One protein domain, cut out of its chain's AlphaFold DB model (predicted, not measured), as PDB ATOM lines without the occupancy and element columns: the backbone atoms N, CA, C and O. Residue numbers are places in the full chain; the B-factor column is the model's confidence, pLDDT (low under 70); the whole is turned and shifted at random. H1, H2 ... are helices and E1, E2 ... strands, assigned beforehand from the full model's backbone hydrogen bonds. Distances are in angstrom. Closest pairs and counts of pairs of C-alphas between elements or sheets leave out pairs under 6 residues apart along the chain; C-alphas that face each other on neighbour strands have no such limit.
ATOM      1  N   GLU A   6    -131.916 188.103  52.886       78.81
ATOM      2  CA  GLU A   6    -132.152 189.519  52.594       78.81
ATOM      3  C   GLU A   6    -131.212 190.056  51.510       78.81
ATOM      4  O   GLU A   6    -131.615 190.904  50.722       78.81
ATOM      5  N   PHE A   7    -130.002 189.498  51.406       84.69
ATOM      6  CA  PHE A   7    -129.003 189.851  50.395       84.69
ATOM      7  C   PHE A   7    -129.117 189.033  49.102       84.69
ATOM      8  O   PHE A   7    -128.229 189.087  48.250       84.69
ATOM      9  N   VAL A   8    -130.208 188.279  48.952       86.62
ATOM     10  CA  VAL A   8    -130.554 187.565  47.723       86.62
ATOM     11  C   VAL A   8    -131.540 188.410  46.924       86.62
ATOM     12  O   VAL A   8    -132.666 188.651  47.359       86.62
ATOM     13  N   PHE A   9    -131.135 188.841  45.739       87.31
ATOM     14  CA  PHE A   9    -131.935 189.625  44.813       87.31
ATOM     15  C   PHE A   9    -132.281 188.780  43.592       87.31
ATOM     16  O   PHE A   9    -131.443 188.517  42.737       87.31
ATOM     17  N   GLU A  10    -133.541 188.373  43.505       85.25
ATOM     18  CA  GLU A  10    -134.102 187.766  42.298       85.25
ATOM     19  C   GLU A  10    -134.334 188.832  41.220       85.25
ATOM     20  O   GLU A  10    -134.550 189.997  41.551       85.25
ATOM     21  N   ARG A  11    -134.407 188.434  39.942       84.44
ATOM     22  CA  ARG A  11    -134.629 189.316  38.778       84.44
ATOM     23  C   ARG A  11    -135.635 190.459  38.988       84.44
ATOM     24  O   ARG A  11    -135.372 191.576  38.564       84.44
ATOM     25  N   LYS A  12    -136.764 190.205  39.661       83.75
ATOM     26  CA  LYS A  12    -137.809 191.211  39.970       83.75
ATOM     27  C   LYS A  12    -137.342 192.349  40.893       83.75
ATOM     28  O   LYS A  12    -137.880 193.446  40.815       83.75
ATOM     29  N   TYR A  13    -136.357 192.088  41.749       83.75
ATOM     30  CA  TYR A  13    -135.788 193.040  42.706       83.75
ATOM     31  C   TYR A  13    -134.503 193.698  42.189       83.75
ATOM     32  O   TYR A  13    -133.987 194.623  42.816       83.75
ATOM     33  N   ILE A  14    -133.970 193.231  41.056       85.25
ATOM     34  CA  ILE A  14    -132.759 193.779  40.454       85.25
ATOM     35  C   ILE A  14    -133.123 195.025  39.640       85.25
ATOM     36  O   ILE A  14    -133.547 194.954  38.487       85.25
ATOM     37  N   THR A  15    -132.946 196.192  40.250       84.38
ATOM     38  CA  THR A  15    -133.192 197.486  39.605       84.38
ATOM     39  C   THR A  15    -131.971 197.953  38.804       84.38
ATOM     40  O   THR A  15    -130.835 197.572  39.082       84.38
ATOM     41  N   GLU A  16    -132.171 198.820  37.807       84.44
ATOM     42  CA  GLU A  16    -131.067 199.469  37.080       84.44
ATOM     43  C   GLU A  16    -130.000 200.127  37.975       84.44
ATOM     44  O   GLU A  16    -128.815 199.881  37.737       84.44
ATOM     45  N   PRO A  17    -130.347 200.939  38.998       83.88
ATOM     46  CA  PRO A  17    -129.344 201.515  39.890       83.88
ATOM     47  C   PRO A  17    -128.559 200.443  40.653       83.88
ATOM     48  O   PRO A  17    -127.356 200.611  40.846       83.88
ATOM     49  N   LEU A  18    -129.192 199.323  41.018       85.12
ATOM     50  CA  LEU A  18    -128.509 198.185  41.629       85.12
ATOM     51  C   LEU A  18    -127.540 197.516  40.652       85.12
ATOM     52  O   LEU A  18    -126.383 197.302  41.006       85.12
ATOM     53  N   LYS A  19    -127.957 197.276  39.401       87.81
ATOM     54  CA  LYS A  19    -127.069 196.739  38.357       87.81
ATOM     55  C   LYS A  19    -125.855 197.628  38.133       87.81
ATOM     56  O   LYS A  19    -124.730 197.144  38.189       87.81
ATOM     57  N   ARG A  20    -126.057 198.936  37.950       86.50
ATOM     58  CA  ARG A  20    -124.951 199.884  37.722       86.50
ATOM     59  C   ARG A  20    -124.043 200.025  38.938       86.50
ATOM     60  O   ARG A  20    -122.829 200.103  38.773       86.50
ATOM     61  N   GLY A  21    -124.617 200.057  40.139       83.56
ATOM     62  CA  GLY A  21    -123.854 200.142  41.382       83.56
ATOM     63  C   GLY A  21    -122.954 198.925  41.579       83.56
ATOM     64  O   GLY A  21    -121.777 199.074  41.901       83.56
ATOM     65  N   LEU A  22    -123.497 197.732  41.329       84.12
ATOM     66  CA  LEU A  22    -122.781 196.467  41.464       84.12
ATOM     67  C   LEU A  22    -121.908 196.128  40.244       84.12
ATOM     68  O   LEU A  22    -121.062 195.250  40.341       84.12
ATOM     69  N   GLY A  23    -122.070 196.818  39.111       84.88
ATOM     70  CA  GLY A  23    -121.369 196.493  37.864       84.88
ATOM     71  C   GLY A  23    -121.867 195.198  37.215       84.88
ATOM     72  O   GLY A  23    -121.093 194.500  36.565       84.88
ATOM     73  N   LEU A  24    -123.140 194.861  37.419       85.81
ATOM     74  CA  LEU A  24    -123.752 193.652  36.881       85.81
ATOM     75  C   LEU A  24    -124.132 193.829  35.405       85.81
ATOM     76  O   LEU A  24    -124.569 194.918  35.018       85.81
ATOM     77  N   PRO A  25    -124.039 192.759  34.596       84.12
ATOM     78  CA  PRO A  25    -124.553 192.763  33.233       84.12
ATOM     79  C   PRO A  25    -126.088 192.845  33.210       84.12
ATOM     80  O   PRO A  25    -126.766 192.507  34.182       84.12
ATOM     81  N   ASP A  26    -126.654 193.262  32.075       83.38
ATOM     82  CA  ASP A  26    -128.110 193.363  31.903       83.38
ATOM     83  C   ASP A  26    -128.838 192.015  31.961       83.38
ATOM     84  O   ASP A  26    -130.000 191.969  32.364       83.38
ATOM     85  N   ASP A  27    -128.138 190.931  31.629       85.81
ATOM     86  CA  ASP A  27    -128.657 189.559  31.584       85.81
ATOM     87  C   ASP A  27    -128.609 188.832  32.946       85.81
ATOM     88  O   ASP A  27    -128.631 187.608  33.056       85.81
ATOM     89  N   VAL A  28    -128.515 189.585  34.041       87.69
ATOM     90  CA  VAL A  28    -128.457 188.993  35.374       87.69
ATOM     91  C   VAL A  28    -129.818 188.427  35.804       87.69
ATOM     92  O   VAL A  28    -130.844 189.112  35.815       87.69
ATOM     93  N   TRP A  29    -129.826 187.155  36.192       86.62
ATOM     94  CA  TRP A  29    -131.011 186.431  36.641       86.62
ATOM     95  C   TRP A  29    -131.216 186.517  38.156       86.62
ATOM     96  O   TRP A  29    -132.334 186.700  38.642       86.62
ATOM     97  N   SER A  30    -130.134 186.377  38.917       87.88
ATOM     98  CA  SER A  30    -130.151 186.432  40.380       87.88
ATOM     99  C   SER A  30    -128.810 186.920  40.899       87.88
ATOM    100  O   SER A  30    -127.785 186.653  40.278       87.88
ATOM    101  N   VAL A  31    -128.813 187.623  42.026       89.44
ATOM    102  CA  VAL A  31    -127.621 188.151  42.695       89.44
ATOM    103  C   VAL A  31    -127.681 187.783  44.167       89.44
ATOM    104  O   VAL A  31    -128.717 187.903  44.809       89.44
ATOM    105  N   VAL A  32    -126.551 187.377  44.722       89.25
ATOM    106  CA  VAL A  32    -126.365 187.036  46.124       89.25
ATOM    107  C   VAL A  32    -125.141 187.781  46.624       89.25
ATOM    108  O   VAL A  32    -124.048 187.614  46.090       89.25
ATOM    109  N   LEU A  33    -125.309 188.612  47.645       87.31
ATOM    110  CA  LEU A  33    -124.201 189.361  48.235       87.31
ATOM    111  C   LEU A  33    -123.683 188.627  49.475       87.31
ATOM    112  O   LEU A  33    -124.460 188.033  50.228       87.31
ATOM    113  N   ASN A  34    -122.373 188.691  49.707       84.75
ATOM    114  CA  ASN A  34    -121.794 188.254  50.975       84.75
ATOM    115  C   ASN A  34    -122.198 189.218  52.106       84.75
ATOM    116  O   ASN A  34    -122.428 190.399  51.867       84.75
ATOM    117  N   ASN A  35    -122.226 188.746  53.354       80.69
ATOM    118  CA  ASN A  35    -122.595 189.560  54.518       80.69
ATOM    119  C   ASN A  35    -121.656 190.764  54.741       80.69
ATOM    120  O   ASN A  35    -122.053 191.787  55.293       80.69
ATOM    121  N   GLU A  36    -120.406 190.651  54.300       82.31
ATOM    122  CA  GLU A  36    -119.406 191.718  54.402       82.31
ATOM    123  C   GLU A  36    -119.574 192.794  53.311       82.31
ATOM    124  O   GLU A  36    -118.992 193.875  53.419       82.31
ATOM    125  N   LEU A  37    -120.435 192.544  52.311       81.75
ATOM    126  CA  LEU A  37    -120.670 193.397  51.139       81.75
ATOM    127  C   LEU A  37    -119.385 193.713  50.354       81.75
ATOM    128  O   LEU A  37    -119.271 194.769  49.732       81.75
ATOM    129  N   ASP A  38    -118.423 192.793  50.386       84.62
ATOM    130  CA  ASP A  38    -117.159 192.856  49.652       84.62
ATOM    131  C   ASP A  38    -117.250 192.151  48.289       84.62
ATOM    132  O   ASP A  38    -116.581 192.547  47.338       84.62
ATOM    133  N   SER A  39    -118.105 191.131  48.190       87.00
ATOM    134  CA  SER A  39    -118.238 190.258  47.025       87.00
ATOM    135  C   SER A  39    -119.705 189.953  46.727       87.00
ATOM    136  O   SER A  39    -120.541 189.853  47.632       87.00
ATOM    137  N   ALA A  40    -120.009 189.773  45.444       87.81
ATOM    138  CA  ALA A  40    -121.310 189.347  44.953       87.81
ATOM    139  C   ALA A  40    -121.175 188.157  44.010       87.81
ATOM    140  O   ALA A  40    -120.272 188.098  43.180       87.81
ATOM    141  N   TYR A  41    -122.128 187.246  44.107       89.62
ATOM    142  CA  TYR A  41    -122.308 186.121  43.210       89.62
ATOM    143  C   TYR A  41    -123.560 186.386  42.402       89.62
ATOM    144  O   TYR A  41    -124.605 186.670  42.977       89.62
ATOM    145  N   TYR A  42    -123.490 186.296  41.088       90.44
ATOM    146  CA  TYR A  42    -124.669 186.431  40.259       90.44
ATOM    147  C   TYR A  42    -124.759 185.313  39.237       90.44
ATOM    148  O   TYR A  42    -123.760 184.718  38.846       90.44
ATOM    149  N   LEU A  43    -125.983 185.019  38.830       90.56
ATOM    150  CA  LEU A  43    -126.296 184.025  37.821       90.56
ATOM    151  C   LEU A  43    -126.702 184.754  36.541       90.56
ATOM    152  O   LEU A  43    -127.540 185.653  36.605       90.56
ATOM    153  N   THR A  44    -126.120 184.391  35.403       86.88
ATOM    154  CA  THR A  44    -126.563 184.866  34.077       86.88
ATOM    155  C   THR A  44    -127.754 184.043  33.566       86.88
ATOM    156  O   THR A  44    -128.101 183.028  34.181       86.88
ATOM    157  N   ALA A  45    -128.395 184.434  32.456       82.75
ATOM    158  CA  ALA A  45    -129.471 183.630  31.865       82.75
ATOM    159  C   ALA A  45    -128.985 182.246  31.399       82.75
ATOM    160  O   ALA A  45    -129.751 181.287  31.453       82.75
ATOM    161  N   ASP A  46    -127.701 182.111  31.053       86.44
ATOM    162  CA  ASP A  46    -127.038 180.831  30.755       86.44
ATOM    163  C   ASP A  46    -126.796 179.947  31.994       86.44
ATOM    164  O   ASP A  46    -126.074 178.952  31.918       86.44
ATOM    165  N   LEU A  47    -127.346 180.315  33.159       81.50
ATOM    166  CA  LEU A  47    -127.191 179.605  34.435       81.50
ATOM    167  C   LEU A  47    -125.729 179.457  34.888       81.50
ATOM    168  O   LEU A  47    -125.401 178.584  35.691       81.50
ATOM    169  N   SER A  48    -124.847 180.329  34.400       84.62
ATOM    170  CA  SER A  48    -123.437 180.337  34.779       84.62
ATOM    171  C   SER A  48    -123.235 181.242  35.998       84.62
ATOM    172  O   SER A  48    -123.552 182.434  35.925       84.62
ATOM    173  N   PRO A  49    -122.745 180.714  37.136       84.88
ATOM    174  CA  PRO A  49    -122.457 181.531  38.305       84.88
ATOM    175  C   PRO A  49    -121.161 182.312  38.090       84.88
ATOM    176  O   PRO A  49    -120.122 181.747  37.748       84.88
ATOM    177  N   VAL A  50    -121.215 183.616  38.329       88.94
ATOM    178  CA  VAL A  50    -120.074 184.524  38.227       88.94
ATOM    179  C   VAL A  50    -119.918 185.273  39.541       88.94
ATOM    180  O   VAL A  50    -120.897 185.717  40.139       88.94
ATOM    181  N   THR A  51    -118.677 185.422  39.987       89.75
ATOM    182  CA  THR A  51    -118.339 186.164  41.204       89.75
ATOM    183  C   THR A  51    -117.664 187.470  40.831       89.75
ATOM    184  O   THR A  51    -116.756 187.484  40.000       89.75
ATOM    185  N   ILE A  52    -118.065 188.557  41.480       88.50
ATOM    186  CA  ILE A  52    -117.447 189.871  41.325       88.50
ATOM    187  C   ILE A  52    -117.127 190.491  42.678       88.50
ATOM    188  O   ILE A  52    -117.857 190.315  43.655       88.50
ATOM    189  N   ALA A  53    -116.040 191.255  42.712       87.44
ATOM    190  CA  ALA A  53    -115.715 192.113  43.838       87.44
ATOM    191  C   ALA A  53    -116.543 193.400  43.765       87.44
ATOM    192  O   ALA A  53    -116.717 193.995  42.697       87.44
ATOM    193  N   LEU A  54    -117.042 193.837  44.912       84.44
ATOM    194  CA  LEU A  54    -117.851 195.033  45.041       84.44
ATOM    195  C   LEU A  54    -116.991 196.260  45.318       84.44
ATOM    196  O   LEU A  54    -115.960 196.206  45.986       84.44
ATOM    197  N   LYS A  55    -117.442 197.407  44.804       80.94
ATOM    198  CA  LYS A  55    -116.769 198.683  45.052       80.94
ATOM    199  C   LYS A  55    -117.008 199.146  46.495       80.94
ATOM    200  O   LYS A  55    -118.140 199.060  46.982       80.94
ATOM    201  N   PRO A  56    -115.996 199.730  47.159       74.88
ATOM    202  CA  PRO A  56    -116.200 200.379  48.446       74.88
ATOM    203  C   PRO A  56    -117.214 201.525  48.287       74.88
ATOM    204  O   PRO A  56    -117.103 202.334  47.369       74.88
ATOM    205  N   GLY A  57    -118.229 201.573  49.156       80.00
ATOM    206  CA  GLY A  57    -119.305 202.580  49.108       80.00
ATOM    207  C   GLY A  57    -120.643 202.100  48.531       80.00
ATOM    208  O   GLY A  57    -121.589 202.877  48.468       80.00
ATOM    209  N   ILE A  58    -120.765 200.821  48.167       83.25
ATOM    210  CA  ILE A  58    -122.024 200.224  47.688       83.25
ATOM    211  C   ILE A  58    -123.046 199.946  48.808       83.25
ATOM    212  O   ILE A  58    -124.237 199.803  48.546       83.25
ATOM    213  N   ARG A  59    -122.595 199.895  50.067       82.00
ATOM    214  CA  ARG A  59    -123.413 199.593  51.255       82.00
ATOM    215  C   ARG A  59    -124.746 200.361  51.319       82.00
ATOM    216  O   ARG A  59    -125.768 199.684  51.369       82.00
ATOM    217  N   PRO A  60    -124.788 201.707  51.223       84.69
ATOM    218  CA  PRO A  60    -126.058 202.441  51.251       84.69
ATOM    219  C   PRO A  60    -127.003 202.061  50.103       84.69
ATOM    220  O   PRO A  60    -128.221 202.082  50.266       84.69
ATOM    221  N   LEU A  61    -126.460 201.687  48.942       85.38
ATOM    222  CA  LEU A  61    -127.250 201.270  47.788       85.38
ATOM    223  C   LEU A  61    -127.857 199.879  48.007       85.38
ATOM    224  O   LEU A  61    -129.020 199.656  47.678       85.38
ATOM    225  N   ILE A  62    -127.091 198.963  48.601       84.50
ATOM    226  CA  ILE A  62    -127.566 197.625  48.969       84.50
ATOM    227  C   ILE A  62    -128.634 197.727  50.051       84.50
ATOM    228  O   ILE A  62    -129.685 197.120  49.903       84.50
ATOM    229  N   GLU A  63    -128.415 198.522  51.099       86.38
ATOM    230  CA  GLU A  63    -129.409 198.729  52.158       86.38
ATOM    231  C   GLU A  63    -130.720 199.291  51.598       86.38
ATOM    232  O   GLU A  63    -131.795 198.775  51.911       86.38
TER     233      GLU A  63
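AT A GLANCE: This is residues 6 to 63 of the 89 residues of an uncharacterized protein of Asticcacaulis sp. AC466 (UniProt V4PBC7). A twisted wall of four antiparallel strands, ordered E1 E2 E3 E4, has two short helices to one side: H1 grazes the sheet, and H2 meets H1 off the sheet. The 58 printed residues run E1 H1 E2 E3 E4 H2, mixed in class, compact, with a radius of gyration of the C-alphas of 10.2 A and spans of 29 by 19 by 19 A.

IN THESE COORDINATES: Find C-alpha 28 at (-128.457, 188.993, 35.374); from there E2 runs 13.6 A to residue 33. E3 is residues 39 to 44, 16.3 A; E4 49 to 53, 13.7 A; E1 8 to 10; H1 16 to 22, 9.8 A; H2 59 to 63, ending at C-alpha 63 (-129.409, 198.729, 52.158).

HOW THE PARTS SIT: Look first at the meander E2 E3 E4, each strand the antiparallel neighbour of the one before: hairpin E2 and E3 has N 32 and O 41 within hydrogen-bond range, 2.7 A, and hairpin E3 and E4 has N 42 and O 50, 2.8 A. Edge strand E1 is antiparallel to E2, with N 9 and O 31 at 2.8 A. H1 only grazes the sheet, with residues 18 to 22. H1 and H2 only just touch, with 3 pairs of C-alphas within 8 A, the closest Leu 18 and Leu 61, 7.0 A. In both helices every O i to N i+4 pair is within range.

THE WHOLE: The farthest C-alphas, Asp 46 and Pro 60, are 29.8 A apart. The printed part has no cut, its links are tight, and no printed residue is under 70 in pLDDT.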